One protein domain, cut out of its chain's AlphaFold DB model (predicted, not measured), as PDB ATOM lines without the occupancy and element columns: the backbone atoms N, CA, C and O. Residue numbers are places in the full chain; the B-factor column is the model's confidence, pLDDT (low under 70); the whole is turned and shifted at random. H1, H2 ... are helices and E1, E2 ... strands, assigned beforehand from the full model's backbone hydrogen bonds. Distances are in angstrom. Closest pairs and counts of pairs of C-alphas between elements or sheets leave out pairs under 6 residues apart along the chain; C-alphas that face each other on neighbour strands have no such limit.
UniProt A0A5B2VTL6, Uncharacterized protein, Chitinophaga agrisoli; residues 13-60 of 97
ATOM      1  N   VAL A  13      21.735 -16.033 -24.189       86.19
ATOM      2  CA  VAL A  13      22.821 -15.060 -24.119       86.19
ATOM      3  C   VAL A  13      22.764 -14.187 -25.366       86.19
ATOM      4  O   VAL A  13      22.833 -14.680 -26.496       86.19
ATOM      5  N   LYS A  14      22.642 -12.882 -25.153       88.19
ATOM      6  CA  LYS A  14      22.810 -11.841 -26.162       88.19
ATOM      7  C   LYS A  14      24.284 -11.462 -26.219       88.19
ATOM      8  O   LYS A  14      24.868 -11.022 -25.228       88.19
ATOM      9  N   ARG A  15      24.885 -11.648 -27.387       85.25
ATOM     10  CA  ARG A  15      26.285 -11.337 -27.666       85.25
ATOM     11  C   ARG A  15      26.387 -10.247 -28.723       85.25
ATOM     12  O   ARG A  15      25.559 -10.168 -29.628       85.25
ATOM     13  N   GLU A  16      27.413  -9.422 -28.622       87.12
ATOM     14  CA  GLU A  16      27.836  -8.544 -29.709       87.12
ATOM     15  C   GLU A  16      28.437  -9.346 -30.870       87.12
ATOM     16  O   GLU A  16      28.796 -10.518 -30.731       87.12
ATOM     17  N   LEU A  17      28.602  -8.692 -32.022       83.38
ATOM     18  CA  LEU A  17      29.285  -9.263 -33.192       83.38
ATOM     19  C   LEU A  17      30.733  -9.674 -32.892       83.38
ATOM     20  O   LEU A  17      31.243 -10.614 -33.494       83.38
ATOM     21  N   ASN A  18      31.356  -9.013 -31.916       83.44
ATOM     22  CA  ASN A  18      32.705  -9.312 -31.437       83.44
ATOM     23  C   ASN A  18      32.755 -10.553 -30.525       83.44
ATOM     24  O   ASN A  18      33.828 -10.961 -30.091       83.44
ATOM     25  N   GLY A  19      31.600 -11.149 -30.202       73.19
ATOM     26  CA  GLY A  19      31.486 -12.336 -29.356       73.19
ATOM     27  C   GLY A  19      31.384 -12.056 -27.854       73.19
ATOM     28  O   GLY A  19      31.171 -12.999 -27.094       73.19
ATOM     29  N   GLN A  20      31.476 -10.796 -27.414       81.19
ATOM     30  CA  GLN A  20      31.266 -10.429 -26.010       81.19
ATOM     31  C   GLN A  20      29.799 -10.602 -25.607       81.19
ATOM     32  O   GLN A  20      28.897 -10.185 -26.332       81.19
ATOM     33  N   SER A  21      29.549 -11.227 -24.454       83.62
ATOM     34  CA  SER A  21      28.209 -11.331 -23.872       83.62
ATOM     35  C   SER A  21      27.808 -10.002 -23.249       83.62
ATOM     36  O   SER A  21      28.423  -9.566 -22.280       83.62
ATOM     37  N   VAL A  22      26.761  -9.392 -23.792       87.50
ATOM     38  CA  VAL A  22      26.193  -8.142 -23.275       87.50
ATOM     39  C   VAL A  22      25.203  -8.444 -22.165       87.50
ATOM     40  O   VAL A  22      25.196  -7.787 -21.129       87.50
ATOM     41  N   GLN A  23      24.343  -9.436 -22.395       86.31
ATOM     42  CA  GLN A  23      23.234  -9.723 -21.501       86.31
ATOM     43  C   GLN A  23      22.868 -11.200 -21.540       86.31
ATOM     44  O   GLN A  23      22.846 -11.819 -22.605       86.31
ATOM     45  N   THR A  24      22.542 -11.745 -20.376       87.31
ATOM     46  CA  THR A  24      22.041 -13.109 -20.222       87.31
ATOM     47  C   THR A  24      20.626 -13.043 -19.674       87.31
ATOM     48  O   THR A  24      20.359 -12.306 -18.729       87.31
ATOM     49  N   TYR A  25      19.725 -13.803 -20.284       87.50
ATOM     50  CA  TYR A  25      18.340 -13.959 -19.859       87.50
ATOM     51  C   TYR A  25      18.146 -15.374 -19.327       87.50
ATOM     52  O   TYR A  25      18.612 -16.340 -19.941       87.50
ATOM     53  N   SER A  26      17.402 -15.511 -18.234       83.19
ATOM     54  CA  SER A  26      17.131 -16.800 -17.598       83.19
ATOM     55  C   SER A  26      16.212 -17.677 -18.446       83.19
ATOM     56  O   SER A  26      16.205 -18.900 -18.311       83.19
ATOM     57  N   SER A  27      15.420 -17.081 -19.343       83.12
ATOM     58  CA  SER A  27      14.556 -17.839 -20.247       83.12
ATOM     59  C   SER A  27      14.352 -17.188 -21.612       83.12
ATOM     60  O   SER A  27      14.491 -15.982 -21.812       83.12
ATOM     61  N   LEU A  28      13.915 -18.014 -22.563       83.94
ATOM     62  CA  LEU A  28      13.537 -17.583 -23.907       83.94
ATOM     63  C   LEU A  28      12.337 -16.617 -23.886       83.94
ATOM     64  O   LEU A  28      12.270 -15.700 -24.700       83.94
ATOM     65  N   HIS A  29      11.409 -16.798 -22.940       83.50
ATOM     66  CA  HIS A  29      10.240 -15.930 -22.789       83.50
ATOM     67  C   HIS A  29      10.619 -14.542 -22.258       83.50
ATOM     68  O   HIS A  29      10.131 -13.535 -22.761       83.50
ATOM     69  N   GLU A  30      11.529 -14.487 -21.291       86.06
ATOM     70  CA  GLU A  30      12.060 -13.234 -20.752       86.06
ATOM     71  C   GLU A  30      12.798 -12.428 -21.830       86.06
ATOM     72  O   GLU A  30      12.502 -11.251 -22.039       86.06
ATOM     73  N   ALA A  31      13.670 -13.088 -22.602       86.00
ATOM     74  CA  ALA A  31      14.364 -12.465 -23.729       86.00
ATOM     75  C   ALA A  31      13.381 -11.881 -24.761       86.00
ATOM     76  O   ALA A  31      13.598 -10.792 -25.291       86.00
ATOM     77  N   MET A  32      12.273 -12.578 -25.034       87.56
ATOM     78  CA  MET A  32      11.231 -12.081 -25.937       87.56
ATOM     79  C   MET A  32      10.543 -10.818 -25.416       87.56
ATOM     80  O   MET A  32      10.277  -9.917 -26.208       87.56
ATOM     81  N   GLN A  33      10.226 -10.766 -24.120       87.00
ATOM     82  CA  GLN A  33       9.544  -9.617 -23.524       87.00
ATOM     83  C   GLN A  33      10.447  -8.379 -23.508       87.00
ATOM     84  O   GLN A  33      10.011  -7.307 -23.929       87.00
ATOM     85  N   LEU A  34      11.706  -8.538 -23.088       89.19
ATOM     86  CA  LEU A  34      12.661  -7.433 -22.973       89.19
ATOM     87  C   LEU A  34      13.081  -6.886 -24.339       89.19
ATOM     88  O   LEU A  34      13.044  -5.678 -24.557       89.19
ATOM     89  N   GLU A  35      13.395  -7.761 -25.297       86.81
ATOM     90  CA  GLU A  35      13.790  -7.345 -26.651       86.81
ATOM     91  C   GLU A  35      12.582  -7.052 -27.560       86.81
ATOM     92  O   GLU A  35      12.752  -6.636 -28.707       86.81
ATOM     93  N   ARG A  36      11.350  -7.270 -27.072       88.50
ATOM     94  CA  ARG A  36      10.088  -7.142 -27.829       88.50
ATOM     95  C   ARG A  36      10.093  -7.940 -29.138       88.50
ATOM     96  O   ARG A  36       9.593  -7.499 -30.175       88.50
ATOM     97  N   LEU A  37      10.660  -9.143 -29.097       87.19
ATOM     98  CA  LEU A  37      10.779 -10.036 -30.248       87.19
ATOM     99  C   LEU A  37       9.767 -11.178 -30.175       87.19
ATOM    100  O   LEU A  37       9.501 -11.756 -29.127       87.19
ATOM    101  N   SER A  38       9.238 -11.569 -31.336       85.81
ATOM    102  CA  SER A  38       8.397 -12.767 -31.423       85.81
ATOM    103  C   SER A  38       9.213 -14.046 -31.209       85.81
ATOM    104  O   SER A  38      10.358 -14.155 -31.662       85.81
ATOM    105  N   HIS A  39       8.574 -15.066 -30.630       84.12
ATOM    106  CA  HIS A  39       9.172 -16.387 -30.406       84.12
ATOM    107  C   HIS A  39       9.803 -16.967 -31.676       84.12
ATOM    108  O   HIS A  39      10.915 -17.494 -31.657       84.12
ATOM    109  N   ARG A  40       9.111 -16.834 -32.816       82.88
ATOM    110  CA  ARG A  40       9.585 -17.346 -34.109       82.88
ATOM    111  C   ARG A  40      10.854 -16.636 -34.585       82.88
ATOM    112  O   ARG A  40      11.736 -17.303 -35.115       82.88
ATOM    113  N   ARG A  41      10.967 -15.316 -34.396       84.44
ATOM    114  CA  ARG A  41      12.177 -14.565 -34.776       84.44
ATOM    115  C   ARG A  41      13.352 -14.912 -33.870       84.44
ATOM    116  O   ARG A  41      14.436 -15.163 -34.382       84.44
ATOM    117  N   LEU A  42      13.127 -14.999 -32.559       84.38
ATOM    118  CA  LEU A  42      14.188 -15.309 -31.600       84.38
ATOM    119  C   LEU A  42      14.723 -16.741 -31.784       84.38
ATOM    120  O   LEU A  42      15.927 -16.957 -31.881       84.38
ATOM    121  N   THR A  43      13.836 -17.726 -31.944       81.94
ATOM    122  CA  THR A  43      14.239 -19.118 -32.223       81.94
ATOM    123  C   THR A  43      14.911 -19.284 -33.587       81.94
ATOM    124  O   THR A  43      15.865 -20.057 -33.712       81.94
ATOM    125  N   ALA A  44      14.470 -18.547 -34.612       81.06
ATOM    126  CA  ALA A  44      15.166 -18.496 -35.896       81.06
ATOM    127  C   ALA A  44      16.580 -17.913 -35.740       81.06
ATOM    128  O   ALA A  44      17.518 -18.478 -36.294       81.06
ATOM    129  N   ALA A  45      16.752 -16.862 -34.934       83.75
ATOM    130  CA  ALA A  45      18.062 -16.273 -34.676       83.75
ATOM    131  C   ALA A  45      19.012 -17.212 -33.947       83.75
ATOM    132  O   ALA A  45      20.147 -17.377 -34.384       83.75
ATOM    133  N   ILE A  46      18.527 -17.913 -32.926       82.19
ATOM    134  CA  ILE A  46      19.323 -18.908 -32.201       82.19
ATOM    135  C   ILE A  46      19.699 -20.085 -33.115       82.19
ATOM    136  O   ILE A  46      20.826 -20.576 -33.085       82.19
ATOM    137  N   SER A  47      18.763 -20.568 -33.941       79.38
ATOM    138  CA  SER A  47      18.988 -21.756 -34.777       79.38
ATOM    139  C   SER A  47      19.833 -21.494 -36.023       79.38
ATOM    140  O   SER A  47      20.653 -22.343 -36.370       79.38
ATOM    141  N   ASN A  48      19.645 -20.345 -36.669       77.56
ATOM    142  CA  ASN A  48      20.319 -19.971 -37.912       77.56
ATOM    143  C   ASN A  48      21.473 -18.979 -37.692       77.56
ATOM    144  O   ASN A  48      22.081 -18.553 -38.667       77.56
ATOM    145  N   ARG A  49      21.766 -18.597 -36.438       71.75
ATOM    146  CA  ARG A  49      22.761 -17.570 -36.073       71.75
ATOM    147  C   ARG A  49      22.546 -16.243 -36.814       71.75
ATOM    148  O   ARG A  49      23.500 -15.611 -37.255       71.75
ATOM    149  N   THR A  50      21.289 -15.825 -36.982       78.25
ATOM    150  CA  THR A  50      20.997 -14.550 -37.654       78.25
ATOM    151  C   THR A  50      21.225 -13.382 -36.712       78.25
ATOM    152  O   THR A  50      20.800 -13.424 -35.556       78.25
ATOM    153  N   ILE A  51      21.818 -12.318 -37.241       83.44
ATOM    154  CA  ILE A  51      22.046 -11.072 -36.516       83.44
ATOM    155  C   ILE A  51      20.718 -10.315 -36.420       83.44
ATOM    156  O   ILE A  51      20.058 -10.070 -37.431       83.44
ATOM    157  N   ILE A  52      20.319  -9.951 -35.204       82.12
ATOM    158  CA  ILE A  52      19.164  -9.086 -34.947       82.12
ATOM    159  C   ILE A  52      19.675  -7.861 -34.196       82.12
ATOM    160  O   ILE A  52      20.296  -8.002 -33.149       82.12
ATOM    161  N   ASN A  53      19.403  -6.665 -34.723       81.06
ATOM    162  CA  ASN A  53      19.800  -5.390 -34.112       81.06
ATOM    163  C   ASN A  53      21.299  -5.326 -33.755       81.06
ATOM    164  O   ASN A  53      21.634  -4.889 -32.663       81.06
ATOM    165  N   ASN A  54      22.193  -5.807 -34.628       82.50
ATOM    166  CA  ASN A  54      23.641  -5.941 -34.374       82.50
ATOM    167  C   ASN A  54      24.040  -6.881 -33.219       82.50
ATOM    168  O   ASN A  54      25.180  -6.850 -32.765       82.50
ATOM    169  N   HIS A  55      23.142  -7.763 -32.781       84.69
ATOM    170  CA  HIS A  55      23.426  -8.751 -31.747       84.69
ATOM    171  C   HIS A  55      23.176 -10.176 -32.244       84.69
ATOM    172  O   HIS A  55      22.313 -10.440 -33.089       84.69
ATOM    173  N   ILE A  56      23.945 -11.110 -31.694       86.12
ATOM    174  CA  ILE A  56      23.832 -12.546 -31.911       86.12
ATOM    175  C   ILE A  56      23.196 -13.152 -30.665       86.12
ATOM    176  O   ILE A  56      23.652 -12.926 -29.548       86.12
ATOM    177  N   PHE A  57      22.155 -13.953 -30.860       84.94
ATOM    178  CA  PHE A  57      21.500 -14.670 -29.773       84.94
ATOM    179  C   PHE A  57      21.942 -16.127 -29.791       84.94
ATOM    180  O   PHE A  57      21.791 -16.825 -30.796       84.94
ATOM    181  N   THR A  58      22.472 -16.600 -28.673       82.75
ATOM    182  CA  THR A  58      22.843 -18.001 -28.466       82.75
ATOM    183  C   THR A  58      22.075 -18.558 -27.283       82.75
ATOM    184  O   THR A  58      21.785 -17.820 -26.348       82.75
ATOM    185  N   CYS A  59      21.748 -19.849 -27.307       79.19
ATOM    186  CA  CYS A  59      21.312 -20.524 -26.092       79.19
ATOM    187  C   CYS A  59      22.404 -21.478 -25.630       79.19
ATOM    188  O   CYS A  59      22.955 -22.235 -26.440       79.19
ATOM    189  N   ASP A  60      22.697 -21.439 -24.338       65.75
ATOM    190  CA  ASP A  60      23.549 -22.435 -23.713       65.75
ATOM    191  C   ASP A  60      22.637 -23.630 -23.417       65.75
ATOM    192  O   ASP A  60      21.925 -23.705 -22.418       65.75
TER     193      ASP A  60
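AT A GLANCE: This is residues 13 to 60 of the 97 residues of an uncharacterized protein of Chitinophaga agrisoli (UniProt A0A5B2VTL6). A small antiparallel sheet, E2 - E1 - E3, has two helices on one face, H1 towards E2 and H2 beside E3, roughly at right angles. The 48 printed residues run E1, E2, H1, H2, E3, mixed in class. The whole is compact, radius of gyration of the C-alphas 9.5 A, spanning 24 by 20 by 19 A.

IN THESE COORDINATES: E1, residues 13 to 16, begins at C-alpha 13 (22.821, -15.060, -24.119). E2 is residues 21 to 25; E3, 55 to 59, is 13.2 A long and ends at C-alpha 59 (21.312, -20.524, -26.092). H1 is residues 28 to 35, 10.6 A; H2, 39 to 48, 13.9 A.

HOW THE PARTS SIT: E1 and E2 form a hairpin, N 14 and O 23 at 2.8 A; E1 and E3 have N 15 and O 56 at 2.8 A. E2, H1 H2, E3 is a split strand-helix-strand unit, two strands that run the same way in one sheet with helices between them along the chain and E1 between them in the sheet, and its crossover is right-handed. H1 and H2 touch, C-alphas of Met 32 and His 39 closest at 6.5 A, about perpendicular at 76 degrees. H2's height over the sheet is 7.1 A; its closest C-alphas to E3 are Ile 46 and Thr 58, 5.2 A. Every O i to N i+4 pair in H1 and H2 is within hydrogen-bond range.

THE WHOLE: The printed part has no cut and no long link; residue 60 alone is under pLDDT 70.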